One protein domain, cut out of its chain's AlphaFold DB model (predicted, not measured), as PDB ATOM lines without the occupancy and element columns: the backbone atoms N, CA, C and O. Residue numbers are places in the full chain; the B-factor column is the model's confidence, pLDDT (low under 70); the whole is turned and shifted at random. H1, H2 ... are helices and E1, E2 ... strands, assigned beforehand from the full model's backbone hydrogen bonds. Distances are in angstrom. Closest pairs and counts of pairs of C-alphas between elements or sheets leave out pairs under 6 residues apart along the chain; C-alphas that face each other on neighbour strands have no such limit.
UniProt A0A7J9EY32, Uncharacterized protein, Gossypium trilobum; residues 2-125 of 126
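Overview. This is residues 2 to 125 of the 126 residues of an uncharacterized protein of Gossypium trilobum (UniProt A0A7J9EY32). Two twisted antiparallel sheets make an open, curved wall with a gap between E3 and E4, and H1 sits in its hollow, over E4 and close by E3. From the far edge of the second sheet the printed part runs on into H2, and residues 107 to 125 stick out as a free arm. The 124 printed residues hold two named helices and seven named strands, in the order H1 E1 E2 E3 E4 E5 E6 E7 H2, with sheets E1 - E2 - E3 and E4 - E5 - E6 - E7; the class is mixed, helices and strands. The whole is loose, with a radius of gyration of the C-alphas of 17.8 A and spans of 51 by 44 by 38 A.

Arrangement. Begin with H1, residues 2 to 13, and go on to E1, residues 17 to 25, E2, residues 36 to 43, and E3, residues 48 to 54. These strands form a meander, each strand the antiparallel neighbour of the one before; look for N 21 and O 40 at 2.9 A in the hairpin E1 and E2, and N 39 and O 51 at 2.8 A in the hairpin E2 and E3. H1 is on this sheet at a height of 8.7 A; its closest C-alphas with E3 are those of Gly 2 and Met 53, 7.2 A apart. E4, residues 63 to 68, is near E3, with 5 pairs of C-alphas within 10 A. With E5, residues 71 to 80, E6, residues 83 to 92, and E7, residues 97 to 103, it forms a second meander; find N 66 and O 73 at 2.8 A, N 74 and O 89 at 2.8 A, and N 88 and O 100 at 2.9 A. E5 bends by 73 degrees at residue 77. H1 is on this sheet too, over E4 at a height of 9.6 A, where the C-alphas of Leu 9 and Trp 64 are closest at 7.4 A. H2, residues 106 to 123, is on neither sheet and is apart from H1. In H1 and H2 every O i to N i+4 pair is within hydrogen-bond range.

Along the chain. Find C-alpha 2 at (34.381, -13.448, 32.395); from there H1 runs 16.5 A to C-alpha 13. E1 measures 22.3 A, E2 22.4 A, E3 20.5 A, E4 16.4 A, E5 24.2 A, E6 26.7 A and E7 19.7 A. H2 runs 26.1 A from C-alpha 106 at (28.700, 0.198, 40.552) to C-alpha 123 at (30.354, -1.309, 66.547).

Size, cuts and confidence. The C-alphas of Ile 27 and Val 125 are the two farthest apart, at 54.3 A. The printed part has no cut, and no link is long. Mean pLDDT of the printed part is 93.4; look for values under 70 at residues 124 to 125.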
ATOM      1  N   GLY A   2      35.126 -12.212  32.071       87.62
ATOM      2  CA  GLY A   2      34.381 -13.448  32.395       87.62
ATOM      3  C   GLY A   2      34.127 -13.702  33.884       87.62
ATOM      4  O   GLY A   2      33.008 -14.025  34.270       87.62
ATOM      5  N   VAL A   3      35.122 -13.450  34.737       91.88
ATOM      6  CA  VAL A   3      35.008 -13.648  36.192       91.88
ATOM      7  C   VAL A   3      33.862 -12.856  36.839       91.88
ATOM      8  O   VAL A   3      33.196 -13.377  37.730       91.88
ATOM      9  N   HIS A   4      33.556 -11.647  36.353       90.06
ATOM     10  CA  HIS A   4      32.448 -10.843  36.887       90.06
ATOM     11  C   HIS A   4      31.084 -11.457  36.552       90.06
ATOM     12  O   HIS A   4      30.166 -11.398  37.365       90.06
ATOM     13  N   PHE A   5      30.952 -12.087  35.380       90.38
ATOM     14  CA  PHE A   5      29.716 -12.768  34.993       90.38
ATOM     15  C   PHE A   5      29.442 -13.982  35.862       90.38
ATOM     16  O   PHE A   5      28.297 -14.187  36.250       90.38
ATOM     17  N   ILE A   6      30.483 -14.753  36.182       91.69
ATOM     18  CA  ILE A   6      30.362 -15.922  37.054       91.69
ATOM     19  C   ILE A   6      30.074 -15.496  38.496       91.69
ATOM     20  O   ILE A   6      29.217 -16.091  39.141       91.69
ATOM     21  N   ALA A   7      30.706 -14.426  38.990       91.69
ATOM     22  CA  ALA A   7      30.372 -13.862  40.298       91.69
ATOM     23  C   ALA A   7      28.895 -13.428  40.373       91.69
ATOM     24  O   ALA A   7      28.184 -13.839  41.290       91.69
ATOM     25  N   GLY A   8      28.413 -12.682  39.373       89.31
ATOM     26  CA  GLY A   8      27.005 -12.291  39.277       89.31
ATOM     27  C   GLY A   8      26.063 -13.488  39.133       89.31
ATOM     28  O   GLY A   8      25.036 -13.537  39.801       89.31
ATOM     29  N   LEU A   9      26.431 -14.489  38.325       91.31
ATOM     30  CA  LEU A   9      25.667 -15.729  38.176       91.31
ATOM     31  C   LEU A   9      25.477 -16.409  39.531       91.31
ATOM     32  O   LEU A   9      24.338 -16.691  39.883       91.31
ATOM     33  N   ARG A  10      26.555 -16.627  40.293       91.75
ATOM     34  CA  ARG A  10      26.494 -17.270  41.616       91.75
ATOM     35  C   ARG A  10      25.611 -16.515  42.594       91.75
ATOM     36  O   ARG A  10      24.821 -17.138  43.291       91.75
ATOM     37  N   MET A  11      25.683 -15.184  42.588       90.19
ATOM     38  CA  MET A  11      24.786 -14.347  43.388       90.19
ATOM     39  C   MET A  11      23.311 -14.552  43.001       90.19
ATOM     40  O   MET A  11      22.452 -14.575  43.874       90.19
ATOM     41  N   ILE A  12      23.010 -14.720  41.707       89.31
ATOM     42  CA  ILE A  12      21.639 -14.913  41.211       89.31
ATOM     43  C   ILE A  12      21.127 -16.337  41.483       89.31
ATOM     44  O   ILE A  12      19.977 -16.500  41.882       89.31
ATOM     45  N   VAL A  13      21.940 -17.369  41.229       91.19
ATOM     46  CA  VAL A  13      21.505 -18.778  41.319       91.19
ATOM     47  C   VAL A  13      21.685 -19.390  42.707       91.19
ATOM     48  O   VAL A  13      21.103 -20.439  42.974       91.19
ATOM     49  N   GLY A  14      22.485 -18.771  43.580       92.88
ATOM     50  CA  GLY A  14      22.677 -19.199  44.969       92.88
ATOM     51  C   GLY A  14      23.360 -20.560  45.146       92.88
ATOM     52  O   GLY A  14      23.196 -21.182  46.189       92.88
ATOM     53  N   CYS A  15      24.080 -21.050  44.135       93.81
ATOM     54  CA  CYS A  15      24.824 -22.311  44.177       93.81
ATOM     55  C   CYS A  15      26.092 -22.234  43.317       93.81
ATOM     56  O   CYS A  15      26.214 -21.352  42.458       93.81
ATOM     57  N   GLU A  16      27.036 -23.149  43.548       96.00
ATOM     58  CA  GLU A  16      28.310 -23.162  42.828       96.00
ATOM     59  C   GLU A  16      28.252 -23.942  41.509       96.00
ATOM     60  O   GLU A  16      27.373 -24.770  41.244       96.00
ATOM     61  N   VAL A  17      29.246 -23.662  40.664       96.44
ATOM     62  CA  VAL A  17      29.522 -24.419  39.442       96.44
ATOM     63  C   VAL A  17      30.386 -25.629  39.793       96.44
ATOM     64  O   VAL A  17      31.473 -25.480  40.340       96.44
ATOM     65  N   THR A  18      29.933 -26.828  39.427       97.75
ATOM     66  CA  THR A  18      30.627 -28.098  39.722       97.75
ATOM     67  C   THR A  18      31.479 -28.607  38.569       97.75
ATOM     68  O   THR A  18      32.444 -29.334  38.781       97.75
ATOM     69  N   SER A  19      31.120 -28.270  37.330       97.88
ATOM     70  CA  SER A  19      31.877 -28.666  36.141       97.88
ATOM     71  C   SER A  19      31.597 -27.731  34.972       97.88
ATOM     72  O   SER A  19      30.530 -27.117  34.892       97.88
ATOM     73  N   VAL A  20      32.573 -27.629  34.070       97.88
ATOM     74  CA  VAL A  20      32.531 -26.790  32.870       97.88
ATOM     75  C   VAL A  20      33.126 -27.566  31.698       97.88
ATOM     76  O   VAL A  20      34.131 -28.254  31.853       97.88
ATOM     77  N   SER A  21      32.527 -27.416  30.521       98.44
ATOM     78  CA  SER A  21      33.123 -27.762  29.231       98.44
ATOM     79  C   SER A  21      33.084 -26.527  28.340       98.44
ATOM     80  O   SER A  21      32.060 -25.846  28.287       98.44
ATOM     81  N   ALA A  22      34.193 -26.196  27.680       98.00
ATOM     82  CA  ALA A  22      34.322 -24.946  26.940       98.00
ATOM     83  C   ALA A  22      35.103 -25.120  25.638       98.00
ATOM     84  O   ALA A  22      36.047 -25.901  25.558       98.00
ATOM     85  N   ILE A  23      34.724 -24.320  24.644       98.12
ATOM     86  CA  ILE A  23      35.459 -24.098  23.404       98.12
ATOM     87  C   ILE A  23      35.865 -22.628  23.389       98.12
ATOM     88  O   ILE A  23      35.046 -21.744  23.659       98.12
ATOM     89  N   THR A  24      37.129 -22.364  23.077       97.56
ATOM     90  CA  THR A  24      37.668 -21.007  22.979       97.56
ATOM     91  C   THR A  24      38.283 -20.774  21.609       97.56
ATOM     92  O   THR A  24      38.622 -21.709  20.881       97.56
ATOM     93  N   SER A  25      38.390 -19.513  21.210       97.25
ATOM     94  CA  SER A  25      39.057 -19.120  19.969       97.25
ATOM     95  C   SER A  25      39.769 -17.783  20.147       97.25
ATOM     96  O   SER A  25      39.486 -17.041  21.090       97.25
ATOM     97  N   HIS A  26      40.721 -17.520  19.250       97.25
ATOM     98  CA  HIS A  26      41.396 -16.232  19.109       97.25
ATOM     99  C   HIS A  26      41.203 -15.721  17.681       97.25
ATOM    100  O   HIS A  26      41.987 -16.049  16.788       97.25
ATOM    101  N   ILE A  27      40.101 -15.012  17.452       94.88
ATOM    102  CA  ILE A  27      39.701 -14.532  16.126       94.88
ATOM    103  C   ILE A  27      40.345 -13.175  15.843       94.88
ATOM    104  O   ILE A  27      41.057 -13.028  14.847       94.88
ATOM    105  N   ASP A  28      40.149 -12.199  16.730       95.81
ATOM    106  CA  ASP A  28      40.777 -10.886  16.617       95.81
ATOM    107  C   ASP A  28      42.176 -10.889  17.244       95.81
ATOM    108  O   ASP A  28      42.356 -10.819  18.462       95.81
ATOM    109  N   ARG A  29      43.194 -10.927  16.381       95.19
ATOM    110  CA  ARG A  29      44.606 -10.955  16.785       95.19
ATOM    111  C   ARG A  29      45.120  -9.637  17.362       95.19
ATOM    112  O   ARG A  29      46.244  -9.612  17.857       95.19
ATOM    113  N   THR A  30      44.339  -8.560  17.301       96.69
ATOM    114  CA  THR A  30      44.682  -7.291  17.958       96.69
ATOM    115  C   THR A  30      44.354  -7.303  19.454       96.69
ATOM    116  O   THR A  30      44.879  -6.483  20.207       96.69
ATOM    117  N   LEU A  31      43.539  -8.264  19.904       94.19
ATOM    118  CA  LEU A  31      43.180  -8.477  21.304       94.19
ATOM    119  C   LEU A  31      43.997  -9.621  21.932       94.19
ATOM    120  O   LEU A  31      44.481 -10.500  21.217       94.19
ATOM    121  N   PRO A  32      44.131  -9.672  23.269       94.25
ATOM    122  CA  PRO A  32      44.679 -10.840  23.956       94.25
ATOM    123  C   PRO A  32      43.792 -12.095  23.792       94.25
ATOM    124  O   PRO A  32      42.566 -11.977  23.863       94.25
ATOM    125  N   PRO A  33      44.372 -13.302  23.637       94.12
ATOM    126  CA  PRO A  33      43.613 -14.553  23.602       94.12
ATOM    127  C   PRO A  33      43.129 -15.012  24.995       94.12
ATOM    128  O   PRO A  33      43.814 -14.764  25.990       94.12
ATOM    129  N   PRO A  34      42.031 -15.796  25.079       94.81
ATOM    130  CA  PRO A  34      41.012 -15.977  24.045       94.81
ATOM    131  C   PRO A  34      40.068 -14.765  23.983       94.81
ATOM    132  O   PRO A  34      39.663 -14.234  25.020       94.81
ATOM    133  N   ASP A  35      39.665 -14.360  22.778       95.56
ATOM    134  CA  ASP A  35      38.674 -13.293  22.575       95.56
ATOM    135  C   ASP A  35      37.245 -13.850  22.444       95.56
ATOM    136  O   ASP A  35      36.277 -13.098  22.569       95.56
ATOM    137  N   VAL A  36      37.104 -15.165  22.251       96.06
ATOM    138  CA  VAL A  36      35.821 -15.871  22.182       96.06
ATOM    139  C   VAL A  36      35.827 -17.087  23.102       96.06
ATOM    140  O   VAL A  36      36.756 -17.896  23.086       96.06
ATOM    141  N   ILE A  37      34.759 -17.240  23.883       96.88
ATOM    142  CA  ILE A  37      34.492 -18.399  24.735       96.88
ATOM    143  C   ILE A  37      33.022 -18.789  24.582       96.88
ATOM    144  O   ILE A  37      32.140 -17.949  24.749       96.88
ATOM    145  N   SER A  38      32.767 -20.074  24.353       97.38
ATOM    146  CA  SER A  38      31.447 -20.702  24.445       97.38
ATOM    147  C   SER A  38      31.554 -21.911  25.364       97.38
ATOM    148  O   SER A  38      32.409 -22.768  25.159       97.38
ATOM    149  N   SER A  39      30.718 -21.984  26.394       97.69
ATOM    150  CA  SER A  39      30.837 -23.019  27.421       97.69
ATOM    151  C   SER A  39      29.495 -23.492  27.953       97.69
ATOM    152  O   SER A  39      28.539 -22.721  28.033       97.69
ATOM    153  N   ASN A  40      29.462 -24.750  28.371       98.19
ATOM    154  CA  ASN A  40      28.388 -25.364  29.133       98.19
ATOM    155  C   ASN A  40      28.890 -25.606  30.556       98.19
ATOM    156  O   ASN A  40      30.029 -26.033  30.750       98.19
ATOM    157  N   PHE A  41      28.039 -25.376  31.548       97.25
ATOM    158  CA  PHE A  41      28.379 -25.609  32.948       97.25
ATOM    159  C   PHE A  41      27.257 -26.333  33.685       97.25
ATOM    160  O   PHE A  41      26.084 -26.227  33.316       97.25
ATOM    161  N   LYS A  42      27.626 -27.053  34.744       98.06
ATOM    162  CA  LYS A  42      26.704 -27.719  35.669       98.06
ATOM    163  C   LYS A  42      26.776 -27.060  37.041       98.06
ATOM    164  O   LYS A  42      27.864 -26.749  37.519       98.06
ATOM    165  N   LEU A  43      25.626 -26.882  37.671       97.12
ATOM    166  CA  LEU A  43      25.475 -26.345  39.019       97.12
ATOM    167  C   LEU A  43      25.297 -27.474  40.042       97.12
ATOM    168  O   LEU A  43      24.890 -28.586  39.693       97.12
ATOM    169  N   GLU A  44      25.589 -27.192  41.309       97.38
ATOM    170  CA  GLU A  44      25.426 -28.146  42.423       97.38
ATOM    171  C   GLU A  44      23.990 -28.653  42.576       97.38
ATOM    172  O   GLU A  44      23.770 -29.823  42.880       97.38
ATOM    173  N   ASN A  45      23.006 -27.801  42.294       94.38
ATOM    174  CA  ASN A  45      21.585 -28.150  42.354       94.38
ATOM    175  C   ASN A  45      21.113 -29.044  41.185       94.38
ATOM    176  O   ASN A  45      19.919 -29.301  41.046       94.38
ATOM    177  N   GLY A  46      22.032 -29.492  40.323       96.06
ATOM    178  CA  GLY A  46      21.750 -30.348  39.173       96.06
ATOM    179  C   GLY A  46      21.339 -29.601  37.903       96.06
ATOM    180  O   GLY A  46      21.306 -30.221  36.840       96.06
ATOM    181  N   CYS A  47      21.079 -28.292  37.968       96.38
ATOM    182  CA  CYS A  47      20.812 -27.481  36.784       96.38
ATOM    183  C   CYS A  47      22.071 -27.306  35.922       96.38
ATOM    184  O   CYS A  47      23.204 -27.484  36.368       96.38
ATOM    185  N   SER A  48      21.867 -26.904  34.672       96.62
ATOM    186  CA  SER A  48      22.940 -26.579  33.737       96.62
ATOM    187  C   SER A  48      22.684 -25.245  33.061       96.62
ATOM    188  O   SER A  48      21.537 -24.821  32.923       96.62
ATOM    189  N   GLY A  49      23.746 -24.615  32.579       96.56
ATOM    190  CA  GLY A  49      23.642 -23.388  31.809       96.56
ATOM    191  C   GLY A  49      24.700 -23.288  30.725       96.56
ATOM    192  O   GLY A  49      25.554 -24.163  30.562       96.56
ATOM    193  N   VAL A  50      24.606 -22.197  29.976       97.31
ATOM    194  CA  VAL A  50      25.540 -21.841  28.912       97.31
ATOM    195  C   VAL A  50      26.107 -20.465  29.224       97.31
ATOM    196  O   VAL A  50      25.373 -19.561  29.625       97.31
ATOM    197  N   PHE A  51      27.411 -20.303  29.033       96.75
ATOM    198  CA  PHE A  51      28.090 -19.020  29.118       96.75
ATOM    199  C   PHE A  51      28.848 -18.755  27.820       96.75
ATOM    200  O   PHE A  51      29.681 -19.562  27.402       96.75
ATOM    201  N   VAL A  52      28.540 -17.618  27.195       96.31
ATOM    202  CA  VAL A  52      29.163 -17.149  25.956       96.31
ATOM    203  C   VAL A  52      29.737 -15.759  26.189       96.31
ATOM    204  O   VAL A  52      29.063 -14.881  26.729       96.31
ATOM    205  N   MET A  53      30.979 -15.556  25.763       95.31
ATOM    206  CA  MET A  53      31.678 -14.281  25.826       95.31
ATOM    207  C   MET A  53      32.422 -14.044  24.518       95.31
ATOM    208  O   MET A  53      33.230 -14.869  24.108       95.31
ATOM    209  N   VAL A  54      32.158 -12.900  23.891       95.31
ATOM    210  CA  VAL A  54      32.801 -12.464  22.647       95.31
ATOM    211  C   VAL A  54      33.326 -11.051  22.873       95.31
ATOM    212  O   VAL A  54      32.557 -10.093  22.889       95.31
ATOM    213  N   VAL A  55      34.629 -10.928  23.111       93.38
ATOM    214  CA  VAL A  55      35.307  -9.650  23.381       93.38
ATOM    215  C   VAL A  55      35.509  -8.854  22.094       93.38
ATOM    216  O   VAL A  55      35.420  -7.633  22.116       93.38
ATOM    217  N   SER A  56      35.703  -9.541  20.970       91.38
ATOM    218  CA  SER A  56      35.869  -8.942  19.641       91.38
ATOM    219  C   SER A  56      34.575  -8.399  19.020       91.38
ATOM    220  O   SER A  56      34.597  -7.830  17.931       91.38
ATOM    221  N   SER A  57      33.428  -8.528  19.698       91.62
ATOM    222  CA  SER A  57      32.169  -7.931  19.242       91.62
ATOM    223  C   SER A  57      32.207  -6.411  19.401       91.62
ATOM    224  O   SER A  57      32.391  -5.894  20.502       91.62
ATOM    225  N   SER A  58      31.911  -5.684  18.322       88.38
ATOM    226  CA  SER A  58      31.732  -4.226  18.351       88.38
ATOM    227  C   SER A  58      30.484  -3.785  19.125       88.38
ATOM    228  O   SER A  58      30.378  -2.629  19.531       88.38
ATOM    229  N   SER A  59      29.531  -4.701  19.343       88.06
ATOM    230  CA  SER A  59      28.283  -4.428  20.052       88.06
ATOM    231  C   SER A  59      28.349  -4.948  21.497       88.06
ATOM    232  O   SER A  59      28.447  -6.163  21.712       88.06
ATOM    233  N   PRO A  60      28.310  -4.065  22.513       84.25
ATOM    234  CA  PRO A  60      28.309  -4.493  23.903       84.25
ATOM    235  C   PRO A  60      26.913  -4.990  24.284       84.25
ATOM    236  O   PRO A  60      25.964  -4.211  24.382       84.25
ATOM    237  N   LYS A  61      26.788  -6.291  24.550       91.81
ATOM    238  CA  LYS A  61      25.557  -6.893  25.066       91.81
ATOM    239  C   LYS A  61      25.874  -7.772  26.268       91.81
ATOM    240  O   LYS A  61      26.753  -8.624  26.216       91.81
ATOM    241  N   ILE A  62      25.165  -7.532  27.368       92.19
ATOM    242  CA  ILE A  62      25.364  -8.213  28.652       92.19
ATOM    243  C   ILE A  62      23.993  -8.643  29.151       92.19
ATOM    244  O   ILE A  62      23.136  -7.792  29.398       92.19
ATOM    245  N   ILE A  63      23.794  -9.954  29.271       94.44
ATOM    246  CA  ILE A  63      22.524 -10.550  29.679       94.44
ATOM    247  C   ILE A  63      22.798 -11.709  30.636       94.44
ATOM    248  O   ILE A  63      23.638 -12.561  30.352       94.44
ATOM    249  N   TRP A  64      22.028 -11.777  31.716       95.00
ATOM    250  CA  TRP A  64      21.787 -13.005  32.466       95.00
ATOM    251  C   TRP A  64      20.347 -13.438  32.239       95.00
ATOM    252  O   TRP A  64      19.440 -12.607  32.211       95.00
ATOM    253  N   ARG A  65      20.125 -14.741  32.091       96.06
ATOM    254  CA  ARG A  65      18.786 -15.317  31.997       96.06
ATOM    255  C   ARG A  65      18.737 -16.588  32.827       96.06
ATOM    256  O   ARG A  65      19.544 -17.487  32.617       96.06
ATOM    257  N   VAL A  66      17.779 -16.651  33.741       95.56
ATOM    258  CA  VAL A  66      17.530 -17.807  34.600       95.56
ATOM    259  C   VAL A  66      16.098 -18.255  34.375       95.56
ATOM    260  O   VAL A  66      15.159 -17.487  34.580       95.56
ATOM    261  N   VAL A  67      15.946 -19.494  33.922       95.38
ATOM    262  CA  VAL A  67      14.648 -20.114  33.659       95.38
ATOM    263  C   VAL A  67      14.330 -21.048  34.817       95.38
ATOM    264  O   VAL A  67      15.130 -21.921  35.146       95.38
ATOM    265  N   GLY A  68      13.171 -20.857  35.437       93.25
ATOM    266  CA  GLY A  68      12.670 -21.693  36.518       93.25
ATOM    267  C   GLY A  68      11.231 -22.137  36.271       93.25
ATOM    268  O   GLY A  68      10.579 -21.729  35.312       93.25
ATOM    269  N   SER A  69      10.703 -22.957  37.177       92.62
ATOM    270  CA  SER A  69       9.353 -23.527  37.058       92.62
ATOM    271  C   SER A  69       8.221 -22.495  37.101       92.62
ATOM    272  O   SER A  69       7.132 -22.763  36.608       92.62
ATOM    273  N   LYS A  70       8.463 -21.314  37.684       93.06
ATOM    274  CA  LYS A  70       7.466 -20.234  37.815       93.06
ATOM    275  C   LYS A  70       7.607 -19.136  36.759       93.06
ATOM    276  O   LYS A  70       6.809 -18.201  36.746       93.06
ATOM    277  N   GLY A  71       8.615 -19.228  35.896       95.19
ATOM    278  CA  GLY A  71       8.913 -18.200  34.912       95.19
ATOM    279  C   GLY A  71      10.406 -17.999  34.689       95.19
ATOM    280  O   GLY A  71      11.246 -18.750  35.182       95.19
ATOM    281  N   THR A  72      10.729 -16.957  33.935       96.94
ATOM    282  CA  THR A  72      12.095 -16.588  33.567       96.94
ATOM    283  C   THR A  72      12.428 -15.207  34.100       96.94
ATOM    284  O   THR A  72      11.701 -14.252  33.837       96.94
ATOM    285  N   VAL A  73      13.558 -15.090  34.791       96.19
ATOM    286  CA  VAL A  73      14.157 -13.799  35.130       96.19
ATOM    287  C   VAL A  73      15.255 -13.504  34.121       96.19
ATOM    288  O   VAL A  73      16.145 -14.324  33.897       96.19
ATOM    289  N   GLN A  74      15.202 -12.324  33.517       96.31
ATOM    290  CA  GLN A  74      16.249 -11.805  32.653       96.31
ATOM    291  C   GLN A  74      16.769 -10.486  33.210       96.31
ATOM    292  O   GLN A  74      15.990  -9.610  33.568       96.31
ATOM    293  N   VAL A  75      18.088 -10.338  33.241       94.94
ATOM    294  CA  VAL A  75      18.765  -9.099  33.612       94.94
ATOM    295  C   VAL A  75      19.605  -8.663  32.430       94.94
ATOM    296  O   VAL A  75      20.503  -9.386  32.010       94.94
ATOM    297  N   GLU A  76      19.319  -7.488  31.891       94.62
ATOM    298  CA  GLU A  76      20.043  -6.925  30.759       94.62
ATOM    299  C   GLU A  76      20.700  -5.604  31.155       94.62
ATOM    300  O   GLU A  76      20.046  -4.713  31.694       94.62
ATOM    301  N   ARG A  77      21.993  -5.446  30.858       92.69
ATOM    302  CA  ARG A  77      22.645  -4.139  30.989       92.69
ATOM    303  C   ARG A  77      22.232  -3.253  29.824       92.69
ATOM    304  O   ARG A  77      22.402  -3.635  28.668       92.69
ATOM    305  N   GLY A  78      21.795  -2.039  30.127       91.56
ATOM    306  CA  GLY A  78      21.369  -1.097  29.105       91.56
ATOM    307  C   GLY A  78      21.449   0.351  29.556       91.56
ATOM    308  O   GLY A  78      22.084   0.696  30.560       91.56
ATOM    309  N   LYS A  79      20.800   1.202  28.767       91.88
ATOM    310  CA  LYS A  79      20.637   2.624  29.039       91.88
ATOM    311  C   LYS A  79      19.163   2.974  28.857       91.88
ATOM    312  O   LYS A  79      18.620   2.729  27.786       91.88
ATOM    313  N   VAL A  80      18.539   3.524  29.893       92.50
ATOM    314  CA  VAL A  80      17.144   3.996  29.875       92.50
ATOM    315  C   VAL A  80      17.158   5.454  30.311       92.50
ATOM    316  O   VAL A  80      17.822   5.793  31.291       92.50
ATOM    317  N   ASP A  81      16.516   6.326  29.532       92.44
ATOM    318  CA  ASP A  81      16.426   7.773  29.789       92.44
ATOM    319  C   ASP A  81      17.774   8.432  30.127       92.44
ATOM    320  O   ASP A  81      17.914   9.213  31.066       92.44
ATOM    321  N   GLY A  82      18.824   8.063  29.388       91.81
ATOM    322  CA  GLY A  82      20.160   8.622  29.596       91.81
ATOM    323  C   GLY A  82      20.985   7.960  30.708       91.81
ATOM    324  O   GLY A  82      22.194   8.184  30.757       91.81
ATOM    325  N   LYS A  83      20.391   7.112  31.555       92.12
ATOM    326  CA  LYS A  83      21.058   6.487  32.708       92.12
ATOM    327  C   LYS A  83      21.494   5.063  32.397       92.12
ATOM    328  O   LYS A  83      20.734   4.293  31.818       92.12
ATOM    329  N   HIS A  84      22.706   4.696  32.806       92.12
ATOM    330  CA  HIS A  84      23.162   3.307  32.759       92.12
ATOM    331  C   HIS A  84      22.546   2.504  33.898       92.12
ATOM    332  O   HIS A  84      22.436   2.987  35.025       92.12
ATOM    333  N   GLY A  85      22.147   1.277  33.594       93.75
ATOM    334  CA  GLY A  85      21.462   0.441  34.561       93.75
ATOM    335  C   GLY A  85      21.291  -0.992  34.097       93.75
ATOM    336  O   GLY A  85      21.800  -1.400  33.046       93.75
ATOM    337  N   TYR A  86      20.528  -1.730  34.890       94.06
ATOM    338  CA  TYR A  86      20.032  -3.051  34.544       94.06
ATOM    339  C   TYR A  86      18.516  -3.007  34.382       94.06
ATOM    340  O   TYR A  86      17.807  -2.534  35.268       94.06
ATOM    341  N   LEU A  87      18.021  -3.507  33.255       95.88
ATOM    342  CA  LEU A  87      16.612  -3.832  33.089       95.88
ATOM    343  C   LEU A  87      16.405  -5.266  33.571       95.88
ATOM    344  O   LEU A  87      16.985  -6.200  33.015       95.88
ATOM    345  N   VAL A  88      15.599  -5.427  34.614       96.06
ATOM    346  CA  VAL A  88      15.209  -6.728  35.154       96.06
ATOM    347  C   VAL A  88      13.802  -7.030  34.666       96.06
ATOM    348  O   VAL A  88      12.886  -6.261  34.939       96.06
ATOM    349  N   SER A  89      13.631  -8.138  33.955       97.19
ATOM    350  CA  SER A  89      12.356  -8.585  33.399       97.19
ATOM    351  C   SER A  89      11.989  -9.955  33.958       97.19
ATOM    352  O   SER A  89      12.778 -10.896  33.875       97.19
ATOM    353  N   LEU A  90      10.782 -10.072  34.508       97.19
ATOM    354  CA  LEU A  90      10.164 -11.328  34.917       97.19
ATOM    355  C   LEU A  90       9.097 -11.709  33.891       97.19
ATOM    356  O   LEU A  90       8.084 -11.020  33.768       97.19
ATOM    357  N   TYR A  91       9.328 -12.821  33.206       97.12
ATOM    358  CA  TYR A  91       8.365 -13.480  32.333       97.12
ATOM    359  C   TYR A  91       7.703 -14.607  33.121       97.12
ATOM    360  O   TYR A  91       8.313 -15.652  33.350       97.12
ATOM    361  N   SER A  92       6.482 -14.375  33.581       95.00
ATOM    362  CA  SER A  92       5.715 -15.323  34.381       95.00
ATOM    363  C   SER A  92       5.132 -16.447  33.518       95.00
ATOM    364  O   SER A  92       4.902 -16.284  32.320       95.00
ATOM    365  N   ALA A  93       4.865 -17.601  34.135       91.38
ATOM    366  CA  ALA A  93       4.271 -18.755  33.449       91.38
ATOM    367  C   ALA A  93       2.847 -18.498  32.901       91.38
ATOM    368  O   ALA A  93       2.399 -19.210  32.009       91.38
ATOM    369  N   ASP A  94       2.157 -17.472  33.404       91.38
ATOM    370  CA  ASP A  94       0.850 -17.000  32.922       91.38
ATOM    371  C   ASP A  94       0.942 -16.103  31.668       91.38
ATOM    372  O   ASP A  94      -0.065 -15.567  31.207       91.38
ATOM    373  N   GLY A  95       2.148 -15.918  31.116       88.88
ATOM    374  CA  GLY A  95       2.405 -15.087  29.941       88.88
ATOM    375  C   GLY A  95       2.575 -13.597  30.244       88.88
ATOM    376  O   GLY A  95       2.834 -12.821  29.322       88.88
ATOM    377  N   GLN A  96       2.470 -13.169  31.506       94.44
ATOM    378  CA  GLN A  96       2.707 -11.778  31.888       94.44
ATOM    379  C   GLN A  96       4.204 -11.451  31.903       94.44
ATOM    380  O   GLN A  96       5.037 -12.264  32.305       94.44
ATOM    381  N   CYS A  97       4.547 -10.219  31.524       96.19
ATOM    382  CA  CYS A  97       5.902  -9.689  31.640       96.19
ATOM    383  C   CYS A  97       5.898  -8.420  32.489       96.19
ATOM    384  O   CYS A  97       5.193  -7.457  32.184       96.19
ATOM    385  N   LYS A  98       6.706  -8.405  33.549       96.88
ATOM    386  CA  LYS A  98       6.946  -7.213  34.369       96.88
ATOM    387  C   LYS A  98       8.412  -6.848  34.279       96.88
ATOM    388  O   LYS A  98       9.263  -7.714  34.444       96.88
ATOM    389  N   SER A  99       8.701  -5.576  34.024       96.88
ATOM    390  CA  SER A  99      10.074  -5.086  33.934       96.88
ATOM    391  C   SER A  99      10.308  -3.906  34.865       96.88
ATOM    392  O   SER A  99       9.421  -3.079  35.073       96.88
ATOM    393  N   THR A 100      11.506  -3.823  35.429       96.94
ATOM    394  CA  THR A 100      11.925  -2.727  36.305       96.94
ATOM    395  C   THR A 100      13.356  -2.342  35.970       96.94
ATOM    396  O   THR A 100      14.215  -3.203  35.771       96.94
ATOM    397  N   PHE A 101      13.608  -1.041  35.856       96.56
ATOM    398  CA  PHE A 101      14.933  -0.518  35.552       96.56
ATOM    399  C   PHE A 101      15.629  -0.049  36.828       96.56
ATOM    400  O   PHE A 101      15.085   0.747  37.590       96.56
ATOM    401  N   HIS A 102      16.856  -0.520  37.023       94.00
ATOM    402  CA  HIS A 102      17.698  -0.189  38.161       94.00
ATOM    403  C   HIS A 102      18.917   0.590  37.657       94.00
ATOM    404  O   HIS A 102      19.863  -0.029  37.154       94.00
ATOM    405  N   PRO A 103      18.909   1.935  37.731       93.94
ATOM    406  CA  PRO A 103      20.102   2.714  37.425       93.94
ATOM    407  C   PRO A 103      21.206   2.350  38.421       93.94
ATOM    408  O   PRO A 103      20.922   2.105  39.592       93.94
ATOM    409  N   PHE A 104      22.461   2.325  37.975       86.62
ATOM    410  CA  PHE A 104      23.577   1.996  38.861       86.62
ATOM    411  C   PHE A 104      24.758   2.954  38.705       86.62
ATOM    412  O   PHE A 104      25.025   3.485  37.626       86.62
ATOM    413  N   CYS A 105      25.531   3.068  39.784       83.88
ATOM    414  CA  CYS A 105      26.923   3.499  39.775       83.88
ATOM    415  C   CYS A 105      27.727   2.464  40.578       83.88
ATOM    416  O   CYS A 105      27.813   2.554  41.797       83.88
ATOM    417  N   GLY A 106      28.244   1.433  39.898       80.94
ATOM    418  CA  GLY A 106      28.700   0.198  40.552       80.94
ATOM    419  C   GLY A 106      29.769   0.437  41.617       80.94
ATOM    420  O   GLY A 106      29.600   0.007  42.748       80.94
ATOM    421  N   VAL A 107      30.801   1.212  41.278       88.38
ATOM    422  CA  VAL A 107      31.905   1.537  42.200       88.38
ATOM    423  C   VAL A 107      31.430   2.377  43.389       88.38
ATOM    424  O   VAL A 107      31.910   2.196  44.502       88.38
ATOM    425  N   HIS A 108      30.480   3.293  43.174       90.12
ATOM    426  CA  HIS A 108      29.948   4.119  44.256       90.12
ATOM    427  C   HIS A 108      29.162   3.279  45.265       90.12
ATOM    428  O   HIS A 108      29.386   3.405  46.466       90.12
ATOM    429  N   GLU A 109      28.278   2.404  44.779       89.00
ATOM    430  CA  GLU A 109      27.517   1.506  45.650       89.00
ATOM    431  C   GLU A 109      28.436   0.501  46.353       89.00
ATOM    432  O   GLU A 109      28.302   0.300  47.555       89.00
ATOM    433  N   GLU A 110      29.427  -0.061  45.656       90.38
ATOM    434  CA  GLU A 110      30.406  -0.978  46.252       90.38
ATOM    435  C   GLU A 110      31.185  -0.318  47.397       90.38
ATOM    436  O   GLU A 110      31.247  -0.861  48.500       90.38
ATOM    437  N   LEU A 111      31.710   0.894  47.181       95.12
ATOM    438  CA  LEU A 111      32.444   1.628  48.211       95.12
ATOM    439  C   LEU A 111      31.548   2.001  49.399       95.12
ATOM    440  O   LEU A 111      31.972   1.915  50.551       95.12
ATOM    441  N   LYS A 112      30.305   2.407  49.131       94.69
ATOM    442  CA  LYS A 112      29.329   2.748  50.169       94.69
ATOM    443  C   LYS A 112      29.020   1.547  51.064       94.69
ATOM    444  O   LYS A 112      29.007   1.702  52.284       94.69
ATOM    445  N   ILE A 113      28.802   0.371  50.474       94.25
ATOM    446  CA  ILE A 113      28.571  -0.873  51.221       94.25
ATOM    447  C   ILE A 113      29.825  -1.279  51.998       94.25
ATOM    448  O   ILE A 113      29.732  -1.575  53.184       94.25
ATOM    449  N   PHE A 114      31.007  -1.192  51.387       95.56
ATOM    450  CA  PHE A 114      32.266  -1.499  52.065       95.56
ATOM    451  C   PHE A 114      32.495  -0.637  53.319       95.56
ATOM    452  O   PHE A 114      32.798  -1.160  54.392       95.56
ATOM    453  N   ILE A 115      32.306   0.683  53.213       96.44
ATOM    454  CA  ILE A 115      32.429   1.601  54.358       96.44
ATOM    455  C   ILE A 115      31.388   1.268  55.430       96.44
ATOM    456  O   ILE A 115      31.714   1.244  56.618       96.44
ATOM    457  N   HIS A 116      30.144   1.005  55.025       95.50
ATOM    458  CA  HIS A 116      29.083   0.613  55.946       95.50
ATOM    459  C   HIS A 116      29.463  -0.643  56.747       95.50
ATOM    460  O   HIS A 116      29.309  -0.658  57.969       95.50
ATOM    461  N   ASP A 117      30.017  -1.660  56.089       95.06
ATOM    462  CA  ASP A 117      30.401  -2.915  56.737       95.06
ATOM    463  C   ASP A 117      31.573  -2.736  57.711       95.06
ATOM    464  O   ASP A 117      31.545  -3.308  58.802       95.06
ATOM    465  N   ILE A 118      32.552  -1.877  57.389       95.81
ATOM    466  CA  ILE A 118      33.621  -1.492  58.328       95.81
ATOM    467  C   ILE A 118      33.028  -0.868  59.596       95.81
ATOM    468  O   ILE A 118      33.406  -1.236  60.710       95.81
ATOM    469  N   VAL A 119      32.100   0.080  59.441       95.75
ATOM    470  CA  VAL A 119      31.464   0.758  60.580       95.75
ATOM    471  C   VAL A 119      30.700  -0.247  61.443       95.75
ATOM    472  O   VAL A 119      30.869  -0.262  62.661       95.75
ATOM    473  N   GLN A 120      29.909  -1.127  60.827       93.88
ATOM    474  CA  GLN A 120      29.145  -2.153  61.542       93.88
ATOM    475  C   GLN A 120      30.039  -3.161  62.273       93.88
ATOM    476  O   GLN A 120      29.713  -3.567  63.388       93.88
ATOM    477  N   ALA A 121      31.159  -3.566  61.672       92.44
ATOM    478  CA  ALA A 121      32.107  -4.474  62.308       92.44
ATOM    479  C   ALA A 121      32.726  -3.853  63.569       92.44
ATOM    480  O   ALA A 121      32.798  -4.515  64.599       92.44
ATOM    481  N   ASN A 122      33.093  -2.568  63.518       89.19
ATOM    482  CA  ASN A 122      33.681  -1.862  64.659       89.19
ATOM    483  C   ASN A 122      32.688  -1.638  65.812       89.19
ATOM    484  O   ASN A 122      33.090  -1.650  66.971       89.19
ATOM    485  N   LEU A 123      31.393  -1.476  65.520       85.50
ATOM    486  CA  LEU A 123      30.354  -1.309  66.547       85.50
ATOM    487  C   LEU A 123      30.041  -2.598  67.323       85.50
ATOM    488  O   LEU A 123      29.515  -2.523  68.426       85.50
ATOM    489  N   LYS A 124      30.350  -3.777  66.769       69.44
ATOM    490  CA  LYS A 124      30.105  -5.080  67.417       69.44
ATOM    491  C   LYS A 124      31.232  -5.532  68.354       69.44
ATOM    492  O   LYS A 124      31.110  -6.589  68.964       69.44
ATOM    493  N   VAL A 125      32.324  -4.770  68.440       57.94
ATOM    494  CA  VAL A 125      33.510  -5.073  69.268       57.94
ATOM    495  C   VAL A 125      33.542  -4.212  70.553       57.94
ATOM    496  O   VAL A 125      34.547  -4.193  71.257       57.94
TER     497      VAL A 125